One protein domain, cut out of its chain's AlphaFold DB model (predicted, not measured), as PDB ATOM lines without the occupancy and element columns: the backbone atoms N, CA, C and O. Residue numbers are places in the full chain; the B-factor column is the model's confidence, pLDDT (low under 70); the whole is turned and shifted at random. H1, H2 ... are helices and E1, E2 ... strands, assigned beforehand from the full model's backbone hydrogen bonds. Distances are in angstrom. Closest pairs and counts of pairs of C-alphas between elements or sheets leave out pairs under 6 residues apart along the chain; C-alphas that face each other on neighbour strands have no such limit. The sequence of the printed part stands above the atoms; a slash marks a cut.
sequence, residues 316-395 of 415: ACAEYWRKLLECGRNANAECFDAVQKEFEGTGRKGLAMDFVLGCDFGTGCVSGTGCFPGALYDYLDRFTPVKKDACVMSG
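AT A GLANCE: This is residues 316 to 395 of the 415 residues of the protein "IgA Peptidase M64" of uncultured archaeon (UniProt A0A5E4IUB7). A helical hairpin of H1 and H2 makes one end of the domain, and the short helix H3 runs crosswise from it, passing H1, to a small two-stranded hairpin, E1 and E2. Beyond H3 the long loop of residues 358 to 371 reaches out to the far end, and residues 385 to 395 follow E2 as a tail with no named element. The printed part has 80 residues, with three named helices and then two named strands, in the order H1, H2, H3, E1, E2; the sheet, E1 - E2, is antiparallel and the class is mixed, helices and strands. The whole is compact, with a radius of gyration of the C-alphas of 13.2 A and spans of 37 by 26 by 22 A.

HOW THE PARTS SIT: H1, residues 316 to 329, and H2, residues 333 to 345, form a helical hairpin: they touch, closest at the C-alphas of Cys 327 and Cys 335, 5.4 A, and run opposite ways at a shallow tilt of 15 degrees. H3, residues 352 to 357, touches H1 about perpendicular at 79 degrees, with the C-alphas of Trp 321 and Val 356 closest at 5.9 A. H2, with residues 339 to 343 alone, only just touches H3, with 3 pairs of C-alphas within 8 A, the closest those of Gln 340 and Ala 352, 5.6 A; their lines are about perpendicular at 87 degrees. E1, residues 372 to 375, and E2, residues 378 to 384, are a hairpin of antiparallel neighbours at 114 degrees; N 374 and O 382, 2.8 A, and N 372 and O 384, 3.0 A, are within hydrogen-bond range. The closest C-alphas of H3 and E1 are those of Leu 357 and Pro 373, 5.4 A. H2 is apart from both strands. In H1, H2 and H3 every O i to N i+4 pair is within hydrogen-bond range.

IN THESE COORDINATES: H1 begins at C-alpha 316 (92.842, 106.191, 96.957) and is 20.0 A long; H2 is 18.5 A. H3, 8.8 A, begins at C-alpha 352 (96.109, 111.791, 88.764). E1 is 8.8 A and E2 10.9 A, ending at C-alpha 384 (98.741, 94.441, 82.266).

THE WHOLE: The two C-alphas farthest apart, those of Glu 334 and Ser 367, are 39.5 A apart. The printed part has no cut; the link from H3 to E1, 14 residues, is long. No printed residue is under 70 in pLDDT.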
ATOM      1  N   ALA A 316      92.564 105.079  97.856       95.31
ATOM      2  CA  ALA A 316      92.842 106.191  96.957       95.31
ATOM      3  C   ALA A 316      93.031 105.748  95.495       95.31
ATOM      4  O   ALA A 316      92.545 106.424  94.596       95.31
ATOM      5  N   CYS A 317      93.716 104.627  95.240       94.81
ATOM      6  CA  CYS A 317      93.845 104.074  93.885       94.81
ATOM      7  C   CYS A 317      92.470 103.752  93.292       94.81
ATOM      8  O   CYS A 317      92.158 104.197  92.192       94.81
ATOM      9  N   ALA A 318      91.632 103.034  94.045       94.38
ATOM     10  CA  ALA A 318      90.291 102.661  93.605       94.38
ATOM     11  C   ALA A 318      89.388 103.887  93.378       94.38
ATOM     12  O   ALA A 318      88.636 103.933  92.405       94.38
ATOM     13  N   GLU A 319      89.476 104.893  94.253       96.00
ATOM     14  CA  GLU A 319      88.700 106.127  94.135       96.00
ATOM     15  C   GLU A 319      89.054 106.917  92.871       96.00
ATOM     16  O   GLU A 319      88.159 107.224  92.079       96.00
ATOM     17  N   TYR A 320      90.336 107.235  92.667       96.00
ATOM     18  CA  TYR A 320      90.762 108.027  91.512       96.00
ATOM     19  C   TYR A 320      90.606 107.258  90.203       96.00
ATOM     20  O   TYR A 320      90.176 107.849  89.219       96.00
ATOM     21  N   TRP A 321      90.854 105.944  90.189       94.75
ATOM     22  CA  TRP A 321      90.588 105.115  89.011       94.75
ATOM     23  C   TRP A 321      89.115 105.158  88.611       94.75
ATOM     24  O   TRP A 321      88.813 105.446  87.459       94.75
ATOM     25  N   ARG A 322      88.185 104.976  89.561       94.12
ATOM     26  CA  ARG A 322      86.743 105.026  89.270       94.12
ATOM     27  C   ARG A 322      86.318 106.387  88.717       94.12
ATOM     28  O   ARG A 322      85.536 106.430  87.774       94.12
ATOM     29  N   LYS A 323      86.832 107.484  89.288       94.75
ATOM     30  CA  LYS A 323      86.553 108.845  88.803       94.75
ATOM     31  C   LYS A 323      87.073 109.051  87.381       94.75
ATOM     32  O   LYS A 323      86.324 109.502  86.524       94.75
ATOM     33  N   LEU A 324      88.329 108.686  87.119       91.75
ATOM     34  CA  LEU A 324      88.916 108.796  85.783       91.75
ATOM     35  C   LEU A 324      88.179 107.911  84.771       91.75
ATOM     36  O   LEU A 324      87.973 108.333  83.637       91.75
ATOM     37  N   LEU A 325      87.743 106.718  85.181       89.69
ATOM     38  CA  LEU A 325      87.029 105.785  84.314       89.69
ATOM     39  C   LEU A 325      85.659 106.336  83.917       89.69
ATOM     40  O   LEU A 325      85.261 106.269  82.756       89.69
ATOM     41  N   GLU A 326      84.952 106.931  84.876       90.00
ATOM     42  CA  GLU A 326      83.694 107.631  84.634       90.00
ATOM     43  C   GLU A 326      83.880 108.839  83.701       90.00
ATOM     44  O   GLU A 326      83.057 109.053  82.809       90.00
ATOM     45  N   CYS A 327      84.978 109.591  83.839       88.94
ATOM     46  CA  CYS A 327      85.310 110.669  82.904       88.94
ATOM     47  C   CYS A 327      85.591 110.138  81.487       88.94
ATOM     48  O   CYS A 327      85.083 110.705  80.515       88.94
ATOM     49  N   GLY A 328      86.359 109.046  81.370       81.81
ATOM     50  CA  GLY A 328      86.740 108.429  80.097       81.81
ATOM     51  C   GLY A 328      85.540 107.914  79.306       81.81
ATOM     52  O   GLY A 328      85.397 108.245  78.133       81.81
ATOM     53  N   ARG A 329      84.608 107.216  79.968       82.06
ATOM     54  CA  ARG A 329      83.374 106.700  79.342       82.06
ATOM     55  C   ARG A 329      82.443 107.780  78.794       82.06
ATOM     56  O   ARG A 329      81.601 107.483  77.960       82.06
ATOM     57  N   ASN A 330      82.568 109.013  79.279       79.50
ATOM     58  CA  ASN A 330      81.759 110.146  78.833       79.50
ATOM     59  C   ASN A 330      82.537 111.124  77.935       79.50
ATOM     60  O   ASN A 330      82.007 112.188  77.619       79.50
ATOM     61  N   ALA A 331      83.795 110.814  77.583       76.00
ATOM     62  CA  ALA A 331      84.699 111.686  76.822       76.00
ATOM     63  C   ALA A 331      84.734 113.149  77.333       76.00
ATOM     64  O   ALA A 331      84.828 114.102  76.558       76.00
ATOM     65  N   ASN A 332      84.633 113.349  78.653       80.56
ATOM     66  CA  ASN A 332      84.442 114.673  79.248       80.56
ATOM     67  C   ASN A 332      85.770 115.259  79.759       80.56
ATOM     68  O   ASN A 332      86.232 114.918  80.848       80.56
ATOM     69  N   ALA A 333      86.361 116.186  79.001       84.56
ATOM     70  CA  ALA A 333      87.614 116.846  79.378       84.56
ATOM     71  C   ALA A 333      87.517 117.652  80.690       84.56
ATOM     72  O   ALA A 333      88.427 117.597  81.514       84.56
ATOM     73  N   GLU A 334      86.393 118.334  80.938       89.56
ATOM     74  CA  GLU A 334      86.182 119.095  82.179       89.56
ATOM     75  C   GLU A 334      86.142 118.176  83.410       89.56
ATOM     76  O   GLU A 334      86.578 118.563  84.496       89.56
ATOM     77  N   CYS A 335      85.662 116.937  83.236       91.69
ATOM     78  CA  CYS A 335      85.685 115.908  84.274       91.69
ATOM     79  C   CYS A 335      87.126 115.535  84.649       91.69
ATOM     80  O   CYS A 335      87.457 115.523  85.834       91.69
ATOM     81  N   PHE A 336      88.007 115.306  83.668       89.81
ATOM     82  CA  PHE A 336      89.424 115.024  83.931       89.81
ATOM     83  C   PHE A 336      90.114 116.179  84.669       89.81
ATOM     84  O   PHE A 336      90.802 115.935  85.662       89.81
ATOM     85  N   ASP A 337      89.873 117.427  84.258       91.56
ATOM     86  CA  ASP A 337      90.408 118.617  84.936       91.56
ATOM     87  C   ASP A 337      89.911 118.733  86.383       91.56
ATOM     88  O   ASP A 337      90.664 119.121  87.283       91.56
ATOM     89  N   ALA A 338      88.640 118.406  86.629       94.88
ATOM     90  CA  ALA A 338      88.072 118.400  87.972       94.88
ATOM     91  C   ALA A 338      88.739 117.333  88.854       94.88
ATOM     92  O   ALA A 338      89.138 117.637  89.980       94.88
ATOM     93  N   VAL A 339      88.929 116.118  88.328       95.19
ATOM     94  CA  VAL A 339      89.628 115.030  89.031       95.19
ATOM     95  C   VAL A 339      91.089 115.397  89.305       95.19
ATOM     96  O   VAL A 339      91.583 115.149  90.406       95.19
ATOM     97  N   GLN A 340      91.771 116.038  88.352       95.19
ATOM     98  CA  GLN A 340      93.147 116.510  88.520       95.19
ATOM     99  C   GLN A 340      93.252 117.581  89.618       95.19
ATOM    100  O   GLN A 340      94.090 117.458  90.510       95.19
ATOM    101  N   LYS A 341      92.375 118.594  89.620       96.44
ATOM    102  CA  LYS A 341      92.339 119.624  90.678       96.44
ATOM    103  C   LYS A 341      92.060 119.026  92.054       96.44
ATOM    104  O   LYS A 341      92.653 119.446  93.046       96.44
ATOM    105  N   GLU A 342      91.164 118.044  92.122       96.69
ATOM    106  CA  GLU A 342      90.887 117.330  93.366       96.69
ATOM    107  C   GLU A 342      92.128 116.569  93.855       96.69
ATOM    108  O   GLU A 342      92.479 116.646  95.031       96.69
ATOM    109  N   PHE A 343      92.825 115.874  92.951       96.50
ATOM    110  CA  PHE A 343      94.071 115.169  93.247       96.50
ATOM    111  C   PHE A 343      95.154 116.111  93.790       96.50
ATOM    112  O   PHE A 343      95.745 115.827  94.833       96.50
ATOM    113  N   GLU A 344      95.358 117.266  93.159       95.50
ATOM    114  CA  GLU A 344      96.283 118.308  93.628       95.50
ATOM    115  C   GLU A 344      95.885 118.865  95.003       95.50
ATOM    116  O   GLU A 344      96.744 119.080  95.863       95.50
ATOM    117  N   GLY A 345      94.581 119.021  95.255       95.62
ATOM    118  CA  GLY A 345      94.030 119.450  96.543       95.62
ATOM    119  C   GLY A 345      94.366 118.518  97.713       95.62
ATOM    120  O   GLY A 345      94.370 118.957  98.863       95.62
ATOM    121  N   THR A 346      94.723 117.257  97.442       93.69
ATOM    122  CA  THR A 346      95.215 116.313  98.467       93.69
ATOM    123  C   THR A 346      96.694 116.504  98.829       93.69
ATOM    124  O   THR A 346      97.224 115.776  99.670       93.69
ATOM    125  N   GLY A 347      97.384 117.464  98.202       92.69
ATOM    126  CA  GLY A 347      98.814 117.724  98.392       92.69
ATOM    127  C   GLY A 347      99.736 116.765  97.629       92.69
ATOM    128  O   GLY A 347     100.954 116.791  97.828       92.69
ATOM    129  N   ARG A 348      99.180 115.909  96.762       90.31
ATOM    130  CA  ARG A 348      99.944 115.011  95.887       90.31
ATOM    131  C   ARG A 348     100.524 115.783  94.701       90.31
ATOM    132  O   ARG A 348      99.952 116.766  94.242       90.31
ATOM    133  N   LYS A 349     101.684 115.337  94.217       89.31
ATOM    134  CA  LYS A 349     102.361 115.901  93.039       89.31
ATOM    135  C   LYS A 349     102.184 114.970  91.840       89.31
ATOM    136  O   LYS A 349     102.169 113.757  92.025       89.31
ATOM    137  N   GLY A 350     102.140 115.542  90.638       90.38
ATOM    138  CA  GLY A 350     102.012 114.803  89.378       90.38
ATOM    139  C   GLY A 350     100.573 114.712  88.875       90.38
ATOM    140  O   GLY A 350      99.671 115.357  89.413       90.38
ATOM    141  N   LEU A 351     100.372 113.921  87.821       91.94
ATOM    142  CA  LEU A 351      99.056 113.701  87.234       91.94
ATOM    143  C   LEU A 351      98.303 112.608  88.002       91.94
ATOM    144  O   LEU A 351      98.874 111.575  88.360       91.94
ATOM    145  N   ALA A 352      97.001 112.805  88.207       92.62
ATOM    146  CA  ALA A 352      96.109 111.791  88.764       92.62
ATOM    147  C   ALA A 352      96.139 110.502  87.922       92.62
ATOM    148  O   ALA A 352      96.083 109.402  88.470       92.62
ATOM    149  N   MET A 353      96.287 110.647  86.600       90.25
ATOM    150  CA  MET A 353      96.442 109.531  85.668       90.25
ATOM    151  C   MET A 353      97.711 108.723  85.956       90.25
ATOM    152  O   MET A 353      97.618 107.522  86.177       90.25
ATOM    153  N   ASP A 354      98.877 109.372  86.042       90.88
ATOM    154  CA  ASP A 354     100.149 108.695  86.337       90.88
ATOM    155  C   ASP A 354     100.103 107.970  87.688       90.88
ATOM    156  O   ASP A 354     100.646 106.874  87.840       90.88
ATOM    157  N   PHE A 355      99.418 108.562  88.672       94.19
ATOM    158  CA  PHE A 355      99.176 107.913  89.956       94.19
ATOM    159  C   PHE A 355      98.378 106.612  89.796       94.19
ATOM    160  O   PHE A 355      98.786 105.590  90.345       94.19
ATOM    161  N   VAL A 356      97.277 106.634  89.038       93.44
ATOM    162  CA  VAL A 356      96.436 105.451  88.797       93.44
ATOM    163  C   VAL A 356      97.159 104.392  87.964       93.44
ATOM    164  O   VAL A 356      97.114 103.222  88.336       93.44
ATOM    165  N   LEU A 357      97.889 104.776  86.914       91.19
ATOM    166  CA  LEU A 357      98.715 103.866  86.102       91.19
ATOM    167  C   LEU A 357      99.822 103.176  86.921       91.19
ATOM    168  O   LEU A 357     100.288 102.095  86.574       91.19
ATOM    169  N   GLY A 358     100.229 103.773  88.045       92.25
ATOM    170  CA  GLY A 358     101.170 103.175  88.989       92.25
ATOM    171  C   GLY A 358     100.549 102.234  90.030       92.25
ATOM    172  O   GLY A 358     101.302 101.584  90.765       92.25
ATOM    173  N   CYS A 359      99.218 102.177  90.132       95.00
ATOM    174  CA  CYS A 359      98.503 101.388  91.130       95.00
ATOM    175  C   CYS A 359      98.406  99.910  90.736       95.00
ATOM    176  O   CYS A 359      98.135  99.578  89.587       95.00
ATOM    177  N   ASP A 360      98.568  99.029  91.724       96.00
ATOM    178  CA  ASP A 360      98.353  97.591  91.571       96.00
ATOM    179  C   ASP A 360      96.945  97.215  92.057       96.00
ATOM    180  O   ASP A 360      96.595  97.420  93.222       96.00
ATOM    181  N   PHE A 361      96.131  96.688  91.149       95.81
ATOM    182  CA  PHE A 361      94.762  96.237  91.389       95.81
ATOM    183  C   PHE A 361      94.672  94.723  91.593       95.81
ATOM    184  O   PHE A 361      93.570  94.187  91.620       95.81
ATOM    185  N   GLY A 362      95.794  94.015  91.724       94.94
ATOM    186  CA  GLY A 362      95.840  92.560  91.747       94.94
ATOM    187  C   GLY A 362      96.150  92.010  93.132       94.94
ATOM    188  O   GLY A 362      96.973  92.546  93.864       94.94
ATOM    189  N   THR A 363      95.514  90.903  93.503       95.44
ATOM    190  CA  THR A 363      95.874  90.109  94.691       95.44
ATOM    191  C   THR A 363      96.281  88.709  94.272       95.44
ATOM    192  O   THR A 363      95.741  88.175  93.303       95.44
ATOM    193  N   GLY A 364      97.210  88.099  95.013       95.62
ATOM    194  CA  GLY A 364      97.594  86.703  94.781       95.62
ATOM    195  C   GLY A 364      98.096  86.444  93.360       95.62
ATOM    196  O   GLY A 364      97.793  85.400  92.790       95.62
ATOM    197  N   CYS A 365      98.788  87.419  92.772       97.00
ATOM    198  CA  CYS A 365      99.279  87.334  91.405       97.00
ATOM    199  C   CYS A 365     100.452  86.356  91.276       97.00
ATOM    200  O   CYS A 365     101.153  86.063  92.252       97.00
ATOM    201  N   VAL A 366     100.669  85.857  90.057       96.62
ATOM    202  CA  VAL A 366     101.875  85.100  89.692       96.62
ATOM    203  C   VAL A 366     103.132  85.871  90.127       96.62
ATOM    204  O   VAL A 366     103.194  87.096  90.082       96.62
ATOM    205  N   SER A 367     104.160  85.150  90.580       96.62
ATOM    206  CA  SER A 367     105.394  85.778  91.060       96.62
ATOM    207  C   SER A 367     106.006  86.706  90.003       96.62
ATOM    208  O   SER A 367     106.238  86.293  88.868       96.62
ATOM    209  N   GLY A 368     106.318  87.941  90.402       95.69
ATOM    210  CA  GLY A 368     106.873  88.967  89.513       95.69
ATOM    211  C   GLY A 368     105.832  89.734  88.693       95.69
ATOM    212  O   GLY A 368     106.226  90.500  87.817       95.69
ATOM    213  N   THR A 369     104.536  89.550  88.963       97.50
ATOM    214  CA  THR A 369     103.441  90.250  88.279       97.50
ATOM    215  C   THR A 369     102.530  90.987  89.266       97.50
ATOM    216  O   THR A 369     102.586  90.765  90.477       97.50
ATOM    217  N   GLY A 370     101.711  91.891  88.736       96.69
ATOM    218  CA  GLY A 370     100.635  92.610  89.418       96.69
ATOM    219  C   GLY A 370      99.460  92.817  88.459       96.69
ATOM    220  O   GLY A 370      99.337  92.097  87.469       96.69
ATOM    221  N   CYS A 371      98.598  93.791  88.731       96.69
ATOM    222  CA  CYS A 371      97.494  94.169  87.848       96.69
ATOM    223  C   CYS A 371      97.485  95.687  87.654       96.69
ATOM    224  O   CYS A 371      96.898  96.422  88.453       96.69
ATOM    225  N   PHE A 372      98.174  96.165  86.621       95.62
ATOM    226  CA  PHE A 372      98.387  97.595  86.382       95.62
ATOM    227  C   PHE A 372      97.458  98.086  85.274       95.62
ATOM    228  O   PHE A 372      97.396  97.431  84.238       95.62
ATOM    229  N   PRO A 373      96.713  99.187  85.453       93.06
ATOM    230  CA  PRO A 373      95.838  99.683  84.401       93.06
ATOM    231  C   PRO A 373      96.663 100.234  83.234       93.06
ATOM    232  O   PRO A 373      97.742 100.795  83.431       93.06
ATOM    233  N   GLY A 374      96.121 100.092  82.030       89.38
ATOM    234  CA  GLY A 374      96.690 100.593  80.790       89.38
ATOM    235  C   GLY A 374      97.177  99.508  79.834       89.38
ATOM    236  O   GLY A 374      98.304  99.049  79.967       89.38
ATOM    237  N   ALA A 375      96.368  99.144  78.836       89.50
ATOM    238  CA  ALA A 375      96.717  98.177  77.793       89.50
ATOM    239  C   ALA A 375      95.920  98.403  76.506       89.50
ATOM    240  O   ALA A 375      94.807  98.920  76.551       89.50
ATOM    241  N   LEU A 376      96.418  97.919  75.364       84.62
ATOM    242  CA  LEU A 376      95.740  98.003  74.060       84.62
ATOM    243  C   LEU A 376      95.259  99.422  73.756       84.62
ATOM    244  O   LEU A 376      94.166  99.619  73.220       84.62
ATOM    245  N   TYR A 377      96.074 100.400  74.155       79.62
ATOM    246  CA  TYR A 377      95.791 101.818  73.975       79.62
ATOM    247  C   TYR A 377      94.577 102.343  74.776       79.62
ATOM    248  O   TYR A 377      94.179 103.493  74.600       79.62
ATOM    249  N   ASP A 378      94.044 101.532  75.694       79.38
ATOM    250  CA  ASP A 378      93.022 101.856  76.689       79.38
ATOM    251  C   ASP A 378      93.685 102.016  78.058       79.38
ATOM    252  O   ASP A 378      94.424 101.147  78.513       79.38
ATOM    253  N   TYR A 379      93.447 103.142  78.719       78.06
ATOM    254  CA  TYR A 379      94.180 103.531  79.918       78.06
ATOM    255  C   TYR A 379      93.522 103.082  81.232       78.06
ATOM    256  O   TYR A 379      94.177 103.172  82.270       78.06
ATOM    257  N   LEU A 380      92.261 102.614  81.236       83.31
ATOM    258  CA  LEU A 380      91.530 102.367  82.497       83.31
ATOM    259  C   LEU A 380      90.710 101.086  82.547       83.31
ATOM    260  O   LEU A 380      90.580 100.531  83.639       83.31
ATOM    261  N   ASP A 381      90.157 100.619  81.429       86.50
ATOM    262  CA  ASP A 381      89.318  99.412  81.430       86.50
ATOM    263  C   ASP A 381      90.142  98.128  81.211       86.50
ATOM    264  O   ASP A 381      89.618  97.021  81.352       86.50
ATOM    265  N   ARG A 382      91.442  98.253  80.907       90.62
ATOM    266  CA  ARG A 382      92.335  97.121  80.619       90.62
ATOM    267  C   ARG A 382      93.597  97.160  81.447       90.62
ATOM    268  O   ARG A 382      94.100  98.234  81.760       90.62
ATOM    269  N   PHE A 383      94.102  95.980  81.777       94.25
ATOM    270  CA  PHE A 383      95.185  95.803  82.729       94.25
ATOM    271  C   PHE A 383      96.285  94.891  82.187       94.25
ATOM    272  O   PHE A 383      96.023  93.972  81.409       94.25
ATOM    273  N   THR A 384      97.510  95.143  82.638       96.38
ATOM    274  CA  THR A 384      98.741  94.441  82.266       96.38
ATOM    275  C   THR A 384      99.392  93.784  83.489       96.38
ATOM    276  O   THR A 384      99.174  94.204  84.634       96.38
ATOM    277  N   PRO A 385     100.207  92.733  83.280       97.38
ATOM    278  CA  PRO A 385     100.852  91.993  84.361       97.38
ATOM    279  C   PRO A 385     102.048  92.723  84.972       97.38
ATOM    280  O   PRO A 385     102.464  92.395  86.082       97.38
ATOM    281  N   VAL A 386     102.642  93.681  84.262       97.00
ATOM    282  CA  VAL A 386     103.797  94.455  84.723       97.00
ATOM    283  C   VAL A 386     103.646  95.914  84.311       97.00
ATOM    284  O   VAL A 386     102.868  96.247  83.426       97.00
ATOM    285  N   LYS A 387     104.398  96.803  84.961       94.25
ATOM    286  CA  LYS A 387     104.389  98.230  84.624       94.25
ATOM    287  C   LYS A 387     104.911  98.470  83.203       94.25
ATOM    288  O   LYS A 387     105.660  97.657  82.663       94.25
ATOM    289  N   LYS A 388     104.556  99.630  82.647       90.31
ATOM    290  CA  LYS A 388     105.057 100.121  81.356       90.31
ATOM    291  C   LYS A 388     106.586  99.974  81.246       90.31
ATOM    292  O   LYS A 388     107.293 100.158  82.238       90.31
ATOM    293  N   ASP A 389     107.064  99.645  80.046       91.44
ATOM    294  CA  ASP A 389     108.474  99.461  79.681       91.44
ATOM    295  C   ASP A 389     109.172  98.269  80.382       91.44
ATOM    296  O   ASP A 389     110.365  98.037  80.180       91.44
ATOM    297  N   ALA A 390     108.454  97.469  81.185       95.44
ATOM    298  CA  ALA A 390     108.996  96.261  81.822       95.44
ATOM    299  C   ALA A 390     108.786  94.980  80.991       95.44
ATOM    300  O   ALA A 390     109.419  93.962  81.276       95.44
ATOM    301  N   CYS A 391     107.914  95.017  79.980       97.62
ATOM    302  CA  CYS A 391     107.646  93.913  79.058       97.62
ATOM    303  C   CYS A 391     107.974  94.336  77.626       97.62
ATOM    304  O   CYS A 391     107.699  95.474  77.260       97.62
ATOM    305  N   VAL A 392     108.456  93.423  76.780       96.50
ATOM    306  CA  VAL A 392     108.566  93.641  75.320       96.50
ATOM    307  C   VAL A 392     107.250  94.156  74.721       96.50
ATOM    308  O   VAL A 392     107.266  95.059  73.888       96.50
ATOM    309  N   MET A 393     106.099  93.684  75.214       96.06
ATOM    310  CA  MET A 393     104.776  94.146  74.764       96.06
ATOM    311  C   MET A 393     104.454  95.604  75.152       96.06
ATOM    312  O   MET A 393     103.464  96.157  74.686       96.06
ATOM    313  N   SER A 394     105.266  96.236  76.005       93.19
ATOM    314  CA  SER A 394     105.143  97.635  76.438       93.19
ATOM    315  C   SER A 394     106.422  98.457  76.243       93.19
ATOM    316  O   SER A 394     106.542  99.507  76.866       93.19
ATOM    317  N   GLY A 395     107.362  98.014  75.394       91.06
ATOM    318  CA  GLY A 395     108.607  98.743  75.088       91.06
ATOM    319  C   GLY A 395     109.841  98.323  75.901       91.06
ATOM    320  O   GLY A 395     110.900  98.939  75.792       91.06
TER     321      GLY A 395